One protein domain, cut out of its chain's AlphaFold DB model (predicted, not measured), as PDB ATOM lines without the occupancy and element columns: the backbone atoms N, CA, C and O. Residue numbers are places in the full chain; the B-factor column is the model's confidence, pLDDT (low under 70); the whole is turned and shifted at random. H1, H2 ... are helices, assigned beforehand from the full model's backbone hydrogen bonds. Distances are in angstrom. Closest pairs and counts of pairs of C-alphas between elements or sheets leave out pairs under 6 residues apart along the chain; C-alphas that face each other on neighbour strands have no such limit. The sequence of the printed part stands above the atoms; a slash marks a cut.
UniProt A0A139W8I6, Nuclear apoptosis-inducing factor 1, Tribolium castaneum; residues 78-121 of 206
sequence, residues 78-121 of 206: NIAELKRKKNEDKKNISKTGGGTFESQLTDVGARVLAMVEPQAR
ATOM      1  N   ASN A  78     131.479 126.141 152.717       72.69
ATOM      2  CA  ASN A  78     130.008 126.168 152.822       72.69
ATOM      3  C   ASN A  78     129.171 126.651 151.612       72.69
ATOM      4  O   ASN A  78     127.952 126.527 151.660       72.69
ATOM      5  N   ILE A  79     129.732 127.123 150.494       75.31
ATOM      6  CA  ILE A  79     128.994 127.652 149.333       75.31
ATOM      7  C   ILE A  79     128.075 126.585 148.738       75.31
ATOM      8  O   ILE A  79     126.933 126.874 148.373       75.31
ATOM      9  N   ALA A  80     128.543 125.337 148.657       76.38
ATOM     10  CA  ALA A  80     127.728 124.214 148.210       76.38
ATOM     11  C   ALA A  80     126.525 123.973 149.144       76.38
ATOM     12  O   ALA A  80     125.409 123.728 148.679       76.38
ATOM     13  N   GLU A  81     126.728 124.107 150.456       79.19
ATOM     14  CA  GLU A  81     125.674 123.978 151.460       79.19
ATOM     15  C   GLU A  81     124.692 125.159 151.409       79.19
ATOM     16  O   GLU A  81     123.479 124.950 151.433       79.19
ATOM     17  N   LEU A  82     125.191 126.387 151.241       81.06
ATOM     18  CA  LEU A  82     124.386 127.596 151.054       81.06
ATOM     19  C   LEU A  82     123.537 127.500 149.774       81.06
ATOM     20  O   LEU A  82     122.346 127.811 149.800       81.06
ATOM     21  N   LYS A  83     124.098 126.980 148.670       82.62
ATOM     22  CA  LYS A  83     123.355 126.673 147.432       82.62
ATOM     23  C   LYS A  83     122.261 125.631 147.670       82.62
ATOM     24  O   LYS A  83     121.154 125.779 147.149       82.62
ATOM     25  N   ARG A  84     122.545 124.586 148.459       84.19
ATOM     26  CA  ARG A  84     121.550 123.568 148.826       84.19
ATOM     27  C   ARG A  84     120.414 124.180 149.647       84.19
ATOM     28  O   ARG A  84     119.265 123.998 149.261       84.19
ATOM     29  N   LYS A  85     120.735 124.952 150.691       85.75
ATOM     30  CA  LYS A  85     119.769 125.664 151.547       85.75
ATOM     31  C   LYS A  85     118.902 126.638 150.740       85.75
ATOM     32  O   LYS A  85     117.687 126.530 150.804       85.75
ATOM     33  N   LYS A  86     119.481 127.453 149.844       88.31
ATOM     34  CA  LYS A  86     118.716 128.327 148.920       88.31
ATOM     35  C   LYS A  86     117.724 127.544 148.050       88.31
ATOM     36  O   LYS A  86     116.596 127.986 147.832       88.31
ATOM     37  N   ASN A  87     118.124 126.378 147.537       87.94
ATOM     38  CA  ASN A  87     117.226 125.523 146.753       87.94
ATOM     39  C   ASN A  87     116.133 124.869 147.612       87.94
ATOM     40  O   ASN A  87     115.023 124.663 147.124       87.94
ATOM     41  N   GLU A  88     116.442 124.520 148.859       87.50
ATOM     42  CA  GLU A  88     115.492 123.995 149.844       87.50
ATOM     43  C   GLU A  88     114.443 125.055 150.202       87.50
ATOM     44  O   GLU A  88     113.245 124.796 150.096       87.50
ATOM     45  N   ASP A  89     114.886 126.279 150.484       88.88
ATOM     46  CA  ASP A  89     114.039 127.439 150.758       88.88
ATOM     47  C   ASP A  89     113.094 127.722 149.581       88.88
ATOM     48  O   ASP A  89     111.881 127.827 149.760       88.88
ATOM     49  N   LYS A  90     113.610 127.705 148.342       87.69
ATOM     50  CA  LYS A  90     112.793 127.851 147.123       87.69
ATOM     51  C   LYS A  90     111.745 126.740 146.958       87.69
ATOM     52  O   LYS A  90     110.680 126.979 146.389       87.69
ATOM     53  N   LYS A  91     112.027 125.518 147.418       87.44
ATOM     54  CA  LYS A  91     111.047 124.419 147.411       87.44
ATOM     55  C   LYS A  91     110.020 124.549 148.529       87.44
ATOM     56  O   LYS A  91     108.916 124.041 148.380       87.44
ATOM     57  N   ASN A  92     110.378 125.144 149.658       85.00
ATOM     58  CA  ASN A  92     109.472 125.285 150.792       85.00
ATOM     59  C   ASN A  92     108.536 126.487 150.615       85.00
ATOM     60  O   ASN A  92     107.344 126.350 150.874       85.00
ATOM     61  N   ILE A  93     109.020 127.596 150.047       85.25
ATOM     62  CA  ILE A  93     108.180 128.758 149.718       85.25
ATOM     63  C   ILE A  93     107.116 128.434 148.655       85.25
ATOM     64  O   ILE A  93     106.011 128.965 148.685       85.25
ATOM     65  N   SER A  94     107.407 127.519 147.723       84.44
ATOM     66  CA  SER A  94     106.410 127.073 146.743       84.44
ATOM     67  C   SER A  94     105.348 126.156 147.355       84.44
ATOM     68  O   SER A  94     104.250 126.060 146.812       84.44
ATOM     69  N   LYS A  95     105.637 125.510 148.493       86.62
ATOM     70  CA  LYS A  95     104.671 124.687 149.235       86.62
ATOM     71  C   LYS A  95     103.753 125.512 150.131       86.62
ATOM     72  O   LYS A  95     102.630 125.082 150.365       86.62
ATOM     73  N   THR A  96     104.200 126.665 150.636       83.69
ATOM     74  CA  THR A  96     103.387 127.506 151.530       83.69
ATOM     75  C   THR A  96     102.256 128.244 150.814       83.69
ATOM     76  O   THR A  96     101.415 128.825 151.494       83.69
ATOM     77  N   GLY A  97     102.193 128.223 149.475       77.88
ATOM     78  CA  GLY A  97     101.029 128.707 148.717       77.88
ATOM     79  C   GLY A  97     100.630 130.160 149.013       77.88
ATOM     80  O   GLY A  97      99.457 130.495 148.878       77.88
ATOM     81  N   GLY A  98     101.579 131.002 149.446       77.44
ATOM     82  CA  GLY A  98     101.346 132.398 149.846       77.44
ATOM     83  C   GLY A  98     101.452 132.688 151.351       77.44
ATOM     84  O   GLY A  98     101.333 133.844 151.741       77.44
ATOM     85  N   GLY A  99     101.694 131.679 152.196       81.50
ATOM     86  CA  GLY A  99     101.964 131.866 153.628       81.50
ATOM     87  C   GLY A  99     103.391 132.334 153.946       81.50
ATOM     88  O   GLY A  99     104.307 132.188 153.133       81.50
ATOM     89  N   THR A 100     103.582 132.860 155.158       69.69
ATOM     90  CA  THR A 100     104.880 133.321 155.676       69.69
ATOM     91  C   THR A 100     105.886 132.164 155.744       69.69
ATOM     92  O   THR A 100     105.586 131.112 156.311       69.69
ATOM     93  N   PHE A 101     107.072 132.347 155.156       79.69
ATOM     94  CA  PHE A 101     108.162 131.366 155.135       79.69
ATOM     95  C   PHE A 101     109.437 131.986 155.719       79.69
ATOM     96  O   PHE A 101     109.880 133.030 155.244       79.69
ATOM     97  N   GLU A 102     110.035 131.319 156.707       78.50
ATOM     98  CA  GLU A 102     111.316 131.709 157.302       78.50
ATOM     99  C   GLU A 102     112.470 130.968 156.611       78.50
ATOM    100  O   GLU A 102     112.490 129.735 156.545       78.50
ATOM    101  N   SER A 103     113.429 131.733 156.087       80.56
ATOM    102  CA  SER A 103     114.597 131.227 155.357       80.56
ATOM    103  C   SER A 103     115.556 130.472 156.276       80.56
ATOM    104  O   SER A 103     115.906 130.953 157.352       80.56
ATOM    105  N   GLN A 104     116.063 129.321 155.823       78.25
ATOM    106  CA  GLN A 104     117.125 128.597 156.532       78.25
ATOM    107  C   GLN A 104     118.520 129.188 156.273       78.25
ATOM    108  O   GLN A 104     119.506 128.777 156.893       78.25
ATOM    109  N   LEU A 105     118.629 130.129 155.333       81.50
ATOM    110  CA  LEU A 105     119.854 130.850 155.014       81.50
ATOM    111  C   LEU A 105     120.013 132.097 155.899       81.50
ATOM    112  O   LEU A 105     119.090 132.903 156.002       81.50
ATOM    113  N   THR A 106     121.198 132.284 156.488       84.25
ATOM    114  CA  THR A 106     121.552 133.512 157.224       84.25
ATOM    115  C   THR A 106     121.798 134.684 156.264       84.25
ATOM    116  O   THR A 106     122.182 134.460 155.116       84.25
ATOM    117  N   ASP A 107     121.648 135.935 156.724       85.19
ATOM    118  CA  ASP A 107     121.880 137.139 155.892       85.19
ATOM    119  C   ASP A 107     123.292 137.165 155.282       85.19
ATOM    120  O   ASP A 107     123.472 137.383 154.083       85.19
ATOM    121  N   VAL A 108     124.305 136.832 156.089       81.50
ATOM    122  CA  VAL A 108     125.696 136.712 155.627       81.50
ATOM    123  C   VAL A 108     125.824 135.620 154.559       81.50
ATOM    124  O   VAL A 108     126.455 135.840 153.527       81.50
ATOM    125  N   GLY A 109     125.175 134.468 154.755       82.25
ATOM    126  CA  GLY A 109     125.158 133.378 153.780       82.25
ATOM    127  C   GLY A 109     124.478 133.764 152.462       82.25
ATOM    128  O   GLY A 109     124.951 133.382 151.391       82.25
ATOM    129  N   ALA A 110     123.414 134.567 152.523       81.56
ATOM    130  CA  ALA A 110     122.739 135.106 151.347       81.56
ATOM    131  C   ALA A 110     123.639 136.075 150.563       81.56
ATOM    132  O   ALA A 110     123.725 135.969 149.338       81.56
ATOM    133  N   ARG A 111     124.368 136.963 151.257       81.38
ATOM    134  CA  ARG A 111     125.333 137.893 150.641       81.38
ATOM    135  C   ARG A 111     126.498 137.167 149.974       81.38
ATOM    136  O   ARG A 111     126.814 137.464 148.825       81.38
ATOM    137  N   VAL A 112     127.091 136.179 150.651       81.25
ATOM    138  CA  VAL A 112     128.150 135.328 150.076       81.25
ATOM    139  C   VAL A 112     127.642 134.633 148.814       81.25
ATOM    140  O   VAL A 112     128.318 134.614 147.789       81.25
ATOM    141  N   LEU A 113     126.416 134.111 148.850       80.44
ATOM    142  CA  LEU A 113     125.838 133.414 147.711       80.44
ATOM    143  C   LEU A 113     125.556 134.341 146.521       80.44
ATOM    144  O   LEU A 113     125.736 133.913 145.385       80.44
ATOM    145  N   ALA A 114     125.171 135.597 146.769       80.75
ATOM    146  CA  ALA A 114     125.006 136.620 145.736       80.75
ATOM    147  C   ALA A 114     126.345 137.038 145.096       80.75
ATOM    148  O   ALA A 114     126.402 137.287 143.896       80.75
ATOM    149  N   MET A 115     127.439 137.060 145.864       74.06
ATOM    150  CA  MET A 115     128.783 137.332 145.332       74.06
ATOM    151  C   MET A 115     129.330 136.177 144.476       74.06
ATOM    152  O   MET A 115     130.115 136.414 143.562       74.06
ATOM    153  N   VAL A 116     128.891 134.941 144.747       73.12
ATOM    154  CA  VAL A 116     129.314 133.711 144.044       73.12
ATOM    155  C   VAL A 116     128.374 133.328 142.885       73.12
ATOM    156  O   VAL A 116     128.637 132.367 142.152       73.12
ATOM    157  N   GLU A 117     127.264 134.047 142.677       66.25
ATOM    158  CA  GLU A 117     126.503 133.918 141.428       66.25
ATOM    159  C   GLU A 117     127.432 134.188 140.231       66.25
ATOM    160  O   GLU A 117     128.385 134.953 140.370       66.25
ATOM    161  N   PRO A 118     127.243 133.520 139.075       62.06
ATOM    162  CA  PRO A 118     128.180 133.643 137.969       62.06
ATOM    163  C   PRO A 118     128.212 135.088 137.457       62.06
ATOM    164  O   PRO A 118     127.391 135.490 136.640       62.06
ATOM    165  N   GLN A 119     129.196 135.858 137.922       61.50
ATOM    166  CA  GLN A 119     129.494 137.215 137.457       61.50
ATOM    167  C   GLN A 119     130.176 137.209 136.074       61.50
ATOM    168  O   GLN A 119     130.457 138.258 135.500       61.50
ATOM    169  N   ALA A 120     130.465 136.027 135.521       59.38
ATOM    170  CA  ALA A 120     131.200 135.865 134.277       59.38
ATOM    171  C   ALA A 120     130.252 135.645 133.093       59.38
ATOM    172  O   ALA A 120     129.653 134.577 132.942       59.38
ATOM    173  N   ARG A 121     130.182 136.633 132.194       61.56
ATOM    174  CA  ARG A 121     129.841 136.354 130.794       61.56
ATOM    175  C   ARG A 121     131.037 135.609 130.188       61.56
ATOM    176  O   ARG A 121     132.158 136.098 130.335       61.56
TER     177      ARG A 121
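Overview. This is residues 78 to 121 of the 206 residues of the protein "Nuclear apoptosis-inducing factor 1" of Tribolium castaneum (UniProt A0A139W8I6). A long helix, H1, has a shorter helix, H2, set across its first end, and a long loop folds back from the far end of H1 to H2. Residues 94 to 100 stick out at the turn. The printed part has 44 residues with two named helices, H1 then H2, and no named strand: all helix. It is loose and elongated, with a radius of gyration of the C-alphas of 11.7 A and spans of 34 by 22 by 14 A.

Along the chain. Find C-alpha 79 at (128.994, 127.652, 149.333); from there H1, residues 79 to 93, runs 20.8 A. H2, residues 107 to 115, runs 12.6 A to C-alpha 115 at (128.783, 137.332, 145.332).

Arrangement. Look at residues 79 to 83: with these alone H1 touches H2, the closest C-alphas being those of Leu 82 and Gly 109, 6.4 A apart. Their lines are only just about perpendicular, at 70.2 degrees. In H1 and H2 every O i to N i+4 pair is within hydrogen-bond range.

Size, cuts and confidence. The farthest C-alphas, of Gly 99 and Arg 121, are 36.3 A apart. The printed part has no cut; the link from H1 to H2, 13 residues, is long. Residues 100 and 117 to 121 have pLDDT under 70.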